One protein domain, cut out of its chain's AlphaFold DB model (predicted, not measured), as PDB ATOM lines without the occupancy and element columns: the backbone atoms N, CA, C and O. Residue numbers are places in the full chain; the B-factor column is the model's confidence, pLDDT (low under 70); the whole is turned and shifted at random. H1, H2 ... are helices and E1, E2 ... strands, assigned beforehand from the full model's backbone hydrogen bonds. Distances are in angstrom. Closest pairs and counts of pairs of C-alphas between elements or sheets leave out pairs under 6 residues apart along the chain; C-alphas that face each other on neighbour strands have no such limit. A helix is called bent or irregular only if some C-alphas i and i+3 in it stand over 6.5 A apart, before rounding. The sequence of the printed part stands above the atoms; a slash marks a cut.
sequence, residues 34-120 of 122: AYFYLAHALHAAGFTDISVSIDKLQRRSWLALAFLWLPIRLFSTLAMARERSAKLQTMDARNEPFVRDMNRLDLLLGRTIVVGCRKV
ATOM      1  N   ALA A  34       4.091   8.994  46.601       89.19
ATOM      2  CA  ALA A  34       4.550   7.770  47.252       89.19
ATOM      3  C   ALA A  34       5.430   6.946  46.299       89.19
ATOM      4  O   ALA A  34       5.114   6.827  45.116       89.19
ATOM      5  N   TYR A  35       6.492   6.327  46.826       94.19
ATOM      6  CA  TYR A  35       7.450   5.542  46.034       94.19
ATOM      7  C   TYR A  35       6.773   4.513  45.120       94.19
ATOM      8  O   TYR A  35       7.136   4.419  43.952       94.19
ATOM      9  N   PHE A  36       5.753   3.807  45.616       95.19
ATOM     10  CA  PHE A  36       5.013   2.817  44.832       95.19
ATOM     11  C   PHE A  36       4.504   3.366  43.491       95.19
ATOM     12  O   PHE A  36       4.689   2.728  42.460       95.19
ATOM     13  N   TYR A  37       3.915   4.565  43.478       94.75
ATOM     14  CA  TYR A  37       3.383   5.153  42.245       94.75
ATOM     15  C   TYR A  37       4.486   5.598  41.286       94.75
ATOM     16  O   TYR A  37       4.309   5.526  40.072       94.75
ATOM     17  N   LEU A  38       5.641   6.006  41.817       94.62
ATOM     18  CA  LEU A  38       6.812   6.303  40.999       94.62
ATOM     19  C   LEU A  38       7.382   5.026  40.363       94.62
ATOM     20  O   LEU A  38       7.624   5.002  39.161       94.62
ATOM     21  N   ALA A  39       7.528   3.949  41.141       95.50
ATOM     22  CA  ALA A  39       7.948   2.644  40.632       95.50
ATOM     23  C   ALA A  39       6.962   2.100  39.586       95.50
ATOM     24  O   ALA A  39       7.376   1.635  38.528       95.50
ATOM     25  N   HIS A  40       5.658   2.233  39.836       95.06
ATOM     26  CA  HIS A  40       4.618   1.856  38.884       95.06
ATOM     27  C   HIS A  40       4.740   2.630  37.562       95.06
ATOM     28  O   HIS A  40       4.694   2.027  36.493       95.06
ATOM     29  N   ALA A  41       4.935   3.952  37.614       95.00
ATOM     30  CA  ALA A  41       5.111   4.776  36.417       95.00
ATOM     31  C   ALA A  41       6.381   4.408  35.630       95.00
ATOM     32  O   ALA A  41       6.335   4.316  34.406       95.00
ATOM     33  N   LEU A  42       7.498   4.150  36.319       94.81
ATOM     34  CA  LEU A  42       8.742   3.696  35.688       94.81
ATOM     35  C   LEU A  42       8.566   2.333  35.017       94.81
ATOM     36  O   LEU A  42       8.996   2.147  33.881       94.81
ATOM     37  N   HIS A  43       7.889   1.400  35.686       93.69
ATOM     38  CA  HIS A  43       7.611   0.090  35.113       93.69
ATOM     39  C   HIS A  43       6.724   0.198  33.865       93.69
ATOM     40  O   HIS A  43       7.035  -0.399  32.838       93.69
ATOM     41  N   ALA A  44       5.672   1.022  33.919       93.69
ATOM     42  CA  ALA A  44       4.801   1.293  32.775       93.69
ATOM     43  C   ALA A  44       5.541   1.956  31.599       93.69
ATOM     44  O   ALA A  44       5.192   1.727  30.445       93.69
ATOM     45  N   ALA A  45       6.585   2.739  31.878       94.50
ATOM     46  CA  ALA A  45       7.451   3.349  30.871       94.50
ATOM     47  C   ALA A  45       8.544   2.401  30.326       94.50
ATOM     48  O   ALA A  45       9.411   2.843  29.572       94.50
ATOM     49  N   GLY A  46       8.524   1.114  30.696       94.25
ATOM     50  CA  GLY A  46       9.449   0.098  30.184       94.25
ATOM     51  C   GLY A  46      10.805   0.047  30.893       94.25
ATOM     52  O   GLY A  46      11.734  -0.590  30.397       94.25
ATOM     53  N   PHE A  47      10.948   0.701  32.049       95.56
ATOM     54  CA  PHE A  47      12.163   0.585  32.853       95.56
ATOM     55  C   PHE A  47      12.165  -0.707  33.685       95.56
ATOM     56  O   PHE A  47      11.134  -1.164  34.191       95.56
ATOM     57  N   THR A  48      13.356  -1.274  33.864       94.19
ATOM     58  CA  THR A  48      13.629  -2.483  34.652       94.19
ATOM     59  C   THR A  48      14.591  -2.181  35.805       94.19
ATOM     60  O   THR A  48      15.040  -1.045  35.968       94.19
ATOM     61  N   ASP A  49      14.873  -3.179  36.650       94.25
ATOM     62  CA  ASP A  49      15.796  -3.071  37.793       94.25
ATOM     63  C   ASP A  49      15.512  -1.862  38.709       94.25
ATOM     64  O   ASP A  49      16.420  -1.155  39.152       94.25
ATOM     65  N   ILE A  50      14.225  -1.598  38.965       95.56
ATOM     66  CA  ILE A  50      13.793  -0.467  39.790       95.56
ATOM     67  C   ILE A  50      14.236  -0.715  41.232       95.56
ATOM     68  O   ILE A  50      13.849  -1.695  41.867       95.56
ATOM     69  N   SER A  51      15.039   0.204  41.752       94.50
ATOM     70  CA  SER A  51      15.587   0.164  43.101       94.50
ATOM     71  C   SER A  51      15.437   1.519  43.769       94.50
ATOM     72  O   SER A  51      15.387   2.563  43.117       94.50
ATOM     73  N   VAL A  52      15.372   1.504  45.097       95.50
ATOM     74  CA  VAL A  52      15.218   2.715  45.892       95.50
ATOM     75  C   VAL A  52      16.319   2.836  46.924       95.50
ATOM     76  O   VAL A  52      16.656   1.883  47.627       95.50
ATOM     77  N   SER A  53      16.866   4.040  47.012       94.50
ATOM     78  CA  SER A  53      17.810   4.460  48.033       94.50
ATOM     79  C   SER A  53      17.385   5.810  48.605       94.50
ATOM     80  O   SER A  53      16.408   6.429  48.165       94.50
ATOM     81  N   ILE A  54      18.094   6.261  49.636       93.25
ATOM     82  CA  ILE A  54      17.847   7.553  50.269       93.25
ATOM     83  C   ILE A  54      19.117   8.388  50.281       93.25
ATOM     84  O   ILE A  54      20.195   7.884  50.571       93.25
ATOM     85  N   ASP A  55      18.968   9.684  50.014       89.50
ATOM     86  CA  ASP A  55      20.078  10.641  50.107       89.50
ATOM     87  C   ASP A  55      20.352  11.014  51.574       89.50
ATOM     88  O   ASP A  55      21.480  10.982  52.062       89.50
ATOM     89  N   LYS A  56      19.291  11.349  52.323       87.94
ATOM     90  CA  LYS A  56      19.399  11.854  53.701       87.94
ATOM     91  C   LYS A  56      18.400  11.211  54.637       87.94
ATOM     92  O   LYS A  56      17.205  11.141  54.349       87.94
ATOM     93  N   LEU A  57      18.878  10.868  55.829       88.44
ATOM     94  CA  LEU A  57      18.068  10.274  56.883       88.44
ATOM     95  C   LEU A  57      17.498  11.333  57.842       88.44
ATOM     96  O   LEU A  57      18.190  12.247  58.302       88.44
ATOM     97  N   GLN A  58      16.217  11.210  58.185       86.25
ATOM     98  CA  GLN A  58      15.526  12.105  59.108       86.25
ATOM     99  C   GLN A  58      15.720  11.661  60.561       86.25
ATOM    100  O   GLN A  58      14.869  10.991  61.144       86.25
ATOM    101  N   ARG A  59      16.813  12.113  61.185       85.38
ATOM    102  CA  ARG A  59      17.188  11.675  62.541       85.38
ATOM    103  C   ARG A  59      16.109  11.924  63.607       85.38
ATOM    104  O   ARG A  59      15.894  11.100  64.484       85.38
ATOM    105  N   ARG A  60      15.366  13.030  63.508       85.56
ATOM    106  CA  ARG A  60      14.301  13.365  64.477       85.56
ATOM    107  C   ARG A  60      13.107  12.400  64.449       85.56
ATOM    108  O   ARG A  60      12.301  12.421  65.369       85.56
ATOM    109  N   SER A  61      12.976  11.575  63.410       85.88
ATOM    110  CA  SER A  61      11.898  10.586  63.308       85.88
ATOM    111  C   SER A  61      12.230   9.248  63.977       85.88
ATOM    112  O   SER A  61      11.332   8.421  64.075       85.88
ATOM    113  N   TRP A  62      13.464   9.021  64.456       89.62
ATOM    114  CA  TRP A  62      13.857   7.742  65.072       89.62
ATOM    115  C   TRP A  62      13.050   7.398  66.318       89.62
ATOM    116  O   TRP A  62      12.602   6.267  66.440       89.62
ATOM    117  N   LEU A  63      12.826   8.362  67.217       91.00
ATOM    118  CA  LEU A  63      12.048   8.123  68.441       91.00
ATOM    119  C   LEU A  63      10.605   7.729  68.117       91.00
ATOM    120  O   LEU A  63      10.077   6.763  68.660       91.00
ATOM    121  N   ALA A  64       9.992   8.446  67.173       91.00
ATOM    122  CA  ALA A  64       8.657   8.118  66.691       91.00
ATOM    123  C   ALA A  64       8.627   6.734  66.032       91.00
ATOM    124  O   ALA A  64       7.694   5.975  66.262       91.00
ATOM    125  N   LEU A  65       9.651   6.388  65.244       92.62
ATOM    126  CA  LEU A  65       9.758   5.067  64.642       92.62
ATOM    127  C   LEU A  65       9.918   3.978  65.703       92.62
ATOM    128  O   LEU A  65       9.236   2.974  65.597       92.62
ATOM    129  N   ALA A  66      10.753   4.166  66.726       93.38
ATOM    130  CA  ALA A  66      10.936   3.182  67.791       93.38
ATOM    131  C   ALA A  66       9.608   2.864  68.498       93.38
ATOM    132  O   ALA A  66       9.283   1.697  68.700       93.38
ATOM    133  N   PHE A  67       8.808   3.894  68.786       94.12
ATOM    134  CA  PHE A  67       7.477   3.730  69.374       94.12
ATOM    135  C   PHE A  67       6.468   3.099  68.398       94.12
ATOM    136  O   PHE A  67       5.679   2.239  68.778       94.12
ATOM    137  N   LEU A  68       6.495   3.503  67.123       93.50
ATOM    138  CA  LEU A  68       5.523   3.072  66.112       93.50
ATOM    139  C   LEU A  68       5.942   1.819  65.327       93.50
ATOM    140  O   LEU A  68       5.180   1.350  64.489       93.50
ATOM    141  N   TRP A  69       7.122   1.249  65.568       94.38
ATOM    142  CA  TRP A  69       7.659   0.167  64.740       94.38
ATOM    143  C   TRP A  69       6.783  -1.084  64.775       94.38
ATOM    144  O   TRP A  69       6.421  -1.627  63.729       94.38
ATOM    145  N   LEU A  70       6.411  -1.521  65.982       95.12
ATOM    146  CA  LEU A  70       5.537  -2.673  66.180       95.12
ATOM    147  C   LEU A  70       4.150  -2.469  65.556       95.12
ATOM    148  O   LEU A  70       3.756  -3.329  64.763       95.12
ATOM    149  N   PRO A  71       3.422  -1.362  65.819       94.81
ATOM    150  CA  PRO A  71       2.132  -1.158  65.173       94.81
ATOM    151  C   PRO A  71       2.263  -1.033  63.651       94.81
ATOM    152  O   PRO A  71       1.466  -1.640  62.944       94.81
ATOM    153  N   ILE A  72       3.286  -0.352  63.117       94.00
ATOM    154  CA  ILE A  72       3.514  -0.278  61.660       94.00
ATOM    155  C   ILE A  72       3.666  -1.682  61.065       94.00
ATOM    156  O   ILE A  72       3.009  -1.998  60.075       94.00
ATOM    157  N   ARG A  73       4.489  -2.546  61.672       94.38
ATOM    158  CA  ARG A  73       4.684  -3.921  61.192       94.38
ATOM    159  C   ARG A  73       3.395  -4.732  61.245       94.38
ATOM    160  O   ARG A  73       3.072  -5.382  60.257       94.38
ATOM    161  N   LEU A  74       2.658  -4.670  62.353       95.62
ATOM    162  CA  LEU A  74       1.405  -5.405  62.521       95.62
ATOM    163  C   LEU A  74       0.327  -4.941  61.530       95.62
ATOM    164  O   LEU A  74      -0.273  -5.756  60.836       95.62
ATOM    165  N   PHE A  75       0.085  -3.637  61.423       95.25
ATOM    166  CA  PHE A  75      -0.939  -3.126  60.512       95.25
ATOM    167  C   PHE A  75      -0.537  -3.291  59.046       95.25
ATOM    168  O   PHE A  75      -1.395  -3.580  58.218       95.25
ATOM    169  N   SER A  76       0.757  -3.200  58.721       93.50
ATOM    170  CA  SER A  76       1.246  -3.491  57.371       93.50
ATOM    171  C   SER A  76       0.992  -4.941  56.970       93.50
ATOM    172  O   SER A  76       0.587  -5.180  55.836       93.50
ATOM    173  N   THR A  77       1.245  -5.913  57.850       92.62
ATOM    174  CA  THR A  77       1.034  -7.330  57.515       92.62
ATOM    175  C   THR A  77      -0.448  -7.646  57.368       92.62
ATOM    176  O   THR A  77      -0.826  -8.322  56.413       92.62
ATOM    177  N   LEU A  78      -1.294  -7.113  58.255       94.06
ATOM    178  CA  LEU A  78      -2.747  -7.263  58.173       94.06
ATOM    179  C   LEU A  78      -3.322  -6.620  56.903       94.06
ATOM    180  O   LEU A  78      -4.132  -7.246  56.219       94.06
ATOM    181  N   ALA A  79      -2.877  -5.409  56.555       92.31
ATOM    182  CA  ALA A  79      -3.294  -4.731  55.330       92.31
ATOM    183  C   ALA A  79      -2.895  -5.540  54.090       92.31
ATOM    184  O   ALA A  79      -3.743  -5.837  53.258       92.31
ATOM    185  N   MET A  80      -1.643  -6.001  54.011       91.50
ATOM    186  CA  MET A  80      -1.183  -6.835  52.896       91.50
ATOM    187  C   MET A  80      -1.936  -8.161  52.785       91.50
ATOM    188  O   MET A  80      -2.279  -8.580  51.684       91.50
ATOM    189  N   ALA A  81      -2.219  -8.828  53.907       90.31
ATOM    190  CA  ALA A  81      -3.009 -10.057  53.903       90.31
ATOM    191  C   ALA A  81      -4.428  -9.812  53.368       90.31
ATOM    192  O   ALA A  81      -4.963 -10.633  52.623       90.31
ATOM    193  N   ARG A  82      -5.021  -8.661  53.704       89.44
ATOM    194  CA  ARG A  82      -6.325  -8.244  53.189       89.44
ATOM    195  C   ARG A  82      -6.277  -7.935  51.692       89.44
ATOM    196  O   ARG A  82      -7.157  -8.405  50.978       89.44
ATOM    197  N   GLU A  83      -5.266  -7.216  51.210       89.00
ATOM    198  CA  GLU A  83      -5.104  -6.916  49.777       89.00
ATOM    199  C   GLU A  83      -4.862  -8.181  48.935       89.00
ATOM    200  O   GLU A  83      -5.393  -8.308  47.833       89.00
ATOM    201  N   ARG A  84      -4.140  -9.169  49.488       85.94
ATOM    202  CA  ARG A  84      -3.966 -10.500  48.874       85.94
ATOM    203  C   ARG A  84      -5.205 -11.384  48.943       85.94
ATOM    204  O   ARG A  84      -5.258 -12.402  48.255       85.94
ATOM    205  N   SER A  85      -6.168 -11.065  49.806       85.00
ATOM    206  CA  SER A  85      -7.373 -11.881  49.923       85.00
ATOM    207  C   SER A  85      -8.108 -11.925  48.585       85.00
ATOM    208  O   SER A  85      -8.105 -10.955  47.823       85.00
ATOM    209  N   ALA A  86      -8.798 -13.039  48.327       66.38
ATOM    210  CA  ALA A  86      -9.509 -13.286  47.073       66.38
ATOM    211  C   ALA A  86     -10.557 -12.212  46.715       66.38
ATOM    212  O   ALA A  86     -11.058 -12.203  45.598       66.38
ATOM    213  N   LYS A  87     -10.888 -11.315  47.651       74.19
ATOM    214  CA  LYS A  87     -11.866 -10.243  47.472       74.19
ATOM    215  C   LYS A  87     -11.295  -8.974  46.828       74.19
ATOM    216  O   LYS A  87     -12.053  -8.274  46.168       74.19
ATOM    217  N   LEU A  88     -10.024  -8.639  47.068       78.56
ATOM    218  CA  LEU A  88      -9.420  -7.393  46.573       78.56
ATOM    219  C   LEU A  88      -8.487  -7.646  45.389       78.56
ATOM    220  O   LEU A  88      -8.605  -6.950  44.388       78.56
ATOM    221  N   GLN A  89      -7.602  -8.646  45.491       79.06
ATOM    222  CA  GLN A  89      -6.671  -9.047  44.423       79.06
ATOM    223  C   GLN A  89      -5.872  -7.881  43.806       79.06
ATOM    224  O   GLN A  89      -5.489  -7.914  42.641       79.06
ATOM    225  N   THR A  90      -5.601  -6.840  44.590       83.44
ATOM    226  CA  THR A  90      -4.860  -5.647  44.147       83.44
ATOM    227  C   THR A  90      -3.346  -5.861  44.193       83.44
ATOM    228  O   THR A  90      -2.590  -5.087  43.605       83.44
ATOM    229  N   MET A  91      -2.890  -6.904  44.895       87.06
ATOM    230  CA  MET A  91      -1.482  -7.263  45.042       87.06
ATOM    231  C   MET A  91      -1.149  -8.557  44.302       87.06
ATOM    232  O   MET A  91      -1.785  -9.587  44.522       87.06
ATOM    233  N   ASP A  92      -0.095  -8.507  43.494       86.94
ATOM    234  CA  ASP A  92       0.459  -9.636  42.756       86.94
ATOM    235  C   ASP A  92       1.972  -9.775  43.008       86.94
ATOM    236  O   ASP A  92       2.593  -8.983  43.721       86.94
ATOM    237  N   ALA A  93       2.590 -10.797  42.414       87.38
ATOM    238  CA  ALA A  93       4.022 -11.044  42.573       87.38
ATOM    239  C   ALA A  93       4.912  -9.923  41.996       87.38
ATOM    240  O   ALA A  93       6.066  -9.798  42.403       87.38
ATOM    241  N   ARG A  94       4.401  -9.114  41.056       89.12
ATOM    242  CA  ARG A  94       5.160  -8.036  40.406       89.12
ATOM    243  C   ARG A  94       5.155  -6.766  41.243       89.12
ATOM    244  O   ARG A  94       6.174  -6.085  41.315       89.12
ATOM    245  N   ASN A  95       4.026  -6.442  41.868       93.06
ATOM    246  CA  ASN A  95       3.857  -5.211  42.624       93.06
ATOM    247  C   ASN A  95       4.200  -5.369  44.115       93.06
ATOM    248  O   ASN A  95       4.613  -4.397  44.751       93.06
ATOM    249  N   GLU A  96       4.115  -6.589  44.659       92.88
ATOM    250  CA  GLU A  96       4.360  -6.876  46.072       92.88
ATOM    251  C   GLU A  96       5.702  -6.336  46.597       92.88
ATOM    252  O   GLU A  96       5.688  -5.733  47.678       92.88
ATOM    253  N   PRO A  97       6.843  -6.480  45.888       93.44
ATOM    254  CA  PRO A  97       8.115  -5.927  46.348       93.44
ATOM    255  C   PRO A  97       8.043  -4.413  46.591       93.44
ATOM    256  O   PRO A  97       8.466  -3.935  47.644       93.44
ATOM    257  N   PHE A  98       7.405  -3.669  45.684       94.81
ATOM    258  CA  PHE A  98       7.260  -2.216  45.792       94.81
ATOM    259  C   PHE A  98       6.294  -1.801  46.908       94.81
ATOM    260  O   PHE A  98       6.515  -0.788  47.573       94.81
ATOM    261  N   VAL A  99       5.236  -2.584  47.159       94.25
ATOM    262  CA  VAL A  99       4.343  -2.331  48.303       94.25
ATOM    263  C   VAL A  99       5.078  -2.600  49.620       94.25
ATOM    264  O   VAL A  99       4.936  -1.831  50.568       94.25
ATOM    265  N   ARG A 100       5.903  -3.655  49.700       93.31
ATOM    266  CA  ARG A 100       6.719  -3.951  50.895       93.31
ATOM    267  C   ARG A 100       7.749  -2.866  51.167       93.31
ATOM    268  O   ARG A 100       7.940  -2.494  52.327       93.31
ATOM    269  N   ASP A 101       8.364  -2.337  50.114       95.00
ATOM    270  CA  ASP A 101       9.337  -1.257  50.216       95.00
ATOM    271  C   ASP A 101       8.759  -0.038  50.953       95.00
ATOM    272  O   ASP A 101       9.473   0.574  51.746       95.00
ATOM    273  N   MET A 102       7.461   0.266  50.809       93.94
ATOM    274  CA  MET A 102       6.813   1.405  51.483       93.94
ATOM    275  C   MET A 102       7.019   1.439  53.007       93.94
ATOM    276  O   MET A 102       7.031   2.524  53.589       93.94
ATOM    277  N   ASN A 103       7.215   0.278  53.645       94.31
ATOM    278  CA  ASN A 103       7.475   0.153  55.083       94.31
ATOM    279  C   ASN A 103       8.929  -0.231  55.421       94.31
ATOM    280  O   ASN A 103       9.222  -0.594  56.564       94.31
ATOM    281  N   ARG A 104       9.867  -0.131  54.468       92.81
ATOM    282  CA  ARG A 104      11.307  -0.228  54.755       92.81
ATOM    283  C   ARG A 104      11.779   0.965  55.570       92.81
ATOM    284  O   ARG A 104      11.323   2.091  55.382       92.81
ATOM    285  N   LEU A 105      12.766   0.719  56.430       92.19
ATOM    286  CA  LEU A 105      13.376   1.745  57.279       92.19
ATOM    287  C   LEU A 105      13.867   2.947  56.466       92.19
ATOM    288  O   LEU A 105      13.606   4.085  56.859       92.19
ATOM    289  N   ASP A 106      14.486   2.695  55.310       91.94
ATOM    290  CA  ASP A 106      14.952   3.743  54.402       91.94
ATOM    291  C   ASP A 106      13.802   4.661  53.977       91.94
ATOM    292  O   ASP A 106      13.903   5.875  54.108       91.94
ATOM    293  N   LEU A 107      12.658   4.115  53.562       92.06
ATOM    294  CA  LEU A 107      11.514   4.915  53.113       92.06
ATOM    295  C   LEU A 107      10.741   5.586  54.258       92.06
ATOM    296  O   LEU A 107      10.246   6.710  54.102       92.06
ATOM    297  N   LEU A 108      10.697   4.955  55.433       91.75
ATOM    298  CA  LEU A 108      10.080   5.525  56.632       91.75
ATOM    299  C   LEU A 108      10.899   6.688  57.215       91.75
ATOM    300  O   LEU A 108      10.327   7.679  57.683       91.75
ATOM    301  N   LEU A 109      12.232   6.595  57.184       90.81
ATOM    302  CA  LEU A 109      13.144   7.589  57.762       90.81
ATOM    303  C   LEU A 109      13.751   8.544  56.731       90.81
ATOM    304  O   LEU A 109      14.237   9.606  57.116       90.81
ATOM    305  N   GLY A 110      13.722   8.215  55.445       89.56
ATOM    306  CA  GLY A 110      14.298   9.019  54.373       89.56
ATOM    307  C   GLY A 110      13.626  10.383  54.247       89.56
ATOM    308  O   GLY A 110      12.407  10.515  54.391       89.56
ATOM    309  N   ARG A 111      14.422  11.424  53.995       84.44
ATOM    310  CA  ARG A 111      13.931  12.769  53.645       84.44
ATOM    311  C   ARG A 111      13.674  12.907  52.151       84.44
ATOM    312  O   ARG A 111      12.714  13.563  51.769       84.44
ATOM    313  N   THR A 112      14.536  12.277  51.364       85.75
ATOM    314  CA  THR A 112      14.528  12.286  49.907       85.75
ATOM    315  C   THR A 112      14.820  10.871  49.450       85.75
ATOM    316  O   THR A 112      15.766  10.254  49.948       85.75
ATOM    317  N   ILE A 113      13.995  10.371  48.537       90.88
ATOM    318  CA  ILE A 113      14.212   9.088  47.876       90.88
ATOM    319  C   ILE A 113      14.945   9.336  46.563       90.88
ATOM    320  O   ILE A 113      14.701  10.344  45.898       90.88
ATOM    321  N   VAL A 114      15.824   8.417  46.198       92.44
ATOM    322  CA  VAL A 114      16.460   8.363  44.885       92.44
ATOM    323  C   VAL A 114      16.075   7.022  44.285       92.44
ATOM    324  O   VAL A 114      16.293   5.980  44.901       92.44
ATOM    325  N   VAL A 115      15.440   7.054  43.117       94.62
ATOM    326  CA  VAL A 115      14.999   5.842  42.425       94.62
ATOM    327  C   VAL A 115      15.923   5.602  41.244       94.62
ATOM    328  O   VAL A 115      16.011   6.431  40.341       94.62
ATOM    329  N   GLY A 116      16.636   4.481  41.287       94.88
ATOM    330  CA  GLY A 116      17.470   4.000  40.193       94.88
ATOM    331  C   GLY A 116      16.696   2.990  39.358       94.88
ATOM    332  O   GLY A 116      15.944   2.183  39.900       94.88
ATOM    333  N   CYS A 117      16.870   3.033  38.043       96.19
ATOM    334  CA  CYS A 117      16.285   2.061  37.127       96.19
ATOM    335  C   CYS A 117      17.144   1.940  35.864       96.19
ATOM    336  O   CYS A 117      17.980   2.802  35.576       96.19
ATOM    337  N   ARG A 118      16.943   0.860  35.115       96.19
ATOM    338  CA  ARG A 118      17.602   0.594  33.839       96.19
ATOM    339  C   ARG A 118      16.600   0.765  32.707       96.19
ATOM    340  O   ARG A 118      15.485   0.256  32.778       96.19
ATOM    341  N   LYS A 119      17.004   1.464  31.648       93.00
ATOM    342  CA  LYS A 119      16.257   1.468  30.390       93.00
ATOM    343  C   LYS A 119      16.726   0.283  29.557       93.00
ATOM    344  O   LYS A 119      17.923   0.164  29.296       93.00
ATOM    345  N   VAL A 120      15.803  -0.586  29.166       83.56
ATOM    346  CA  VAL A 120      16.094  -1.602  28.156       83.56
ATOM    347  C   VAL A 120      16.094  -0.877  26.815       83.56
ATOM    348  O   VAL A 120      15.075  -0.322  26.412       83.56
TER     349      VAL A 120
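AT A GLANCE: This is residues 34 to 120 of the 122 residues of the protein "Class I SAM-dependent methyltransferase" of Chthoniobacterales bacterium (UniProt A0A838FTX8). A long antiparallel ribbon, E1 and E2, edges a flat model, with H1 packed over it. Bent H2 leads off from E1, and its arm H2b folds back opposite the ribbon, with short H3 and H4 between. The printed part has 87 residues, four named helices and two strands (H1 E1 H2 H3 H4 E2), mixed in class; it spans 41 by 36 by 14 A and is only just compact, close to loose, with radius of gyration of the C-alphas 14.4 A.

HOW THE PARTS SIT: Look at E1, residues 47 to 57, bending by 54 degrees at residue 50, and antiparallel E2, residues 110 to 119; N 53 and O 114, 2.9 A apart, are within hydrogen-bond range. H1, residues 35 to 44, touches H3, residues 96 to 101, closest at C-alphas of Phe 36 and Phe 98, 5.6 A. H2, residues 59 to 84, one helix by its hydrogen bonds, is bent: C-alphas 67 and 70 are 7.4 A apart. Its arms H2a, residues 59 to 67, irregular with C-alphas 60 and 63 6.9 A apart, and H2b, residues 70 to 84, stand about perpendicular, 77 degrees. H2a only just touches H4, residues 105 to 109, with 3 pairs of C-alphas within 8 A, closest Ser 61 and Leu 109, 6.4 A. O i to N i+4 pairs are within range throughout H1, H2b, H3 and H4, and 3 of 5 in H2a.

IN THESE COORDINATES: Find C-alpha 35 at (7.450, 5.542, 46.034), where H1 begins; E1 runs 26.6 A, H2b 21.2 A, and E2 25.2 A to C-alpha 119 at (16.257, 1.468, 30.390).

THE WHOLE: The printed part has no cut; look for the long link, 11 residues, from H2 to H3, where residue 86 is under 70 in pLDDT.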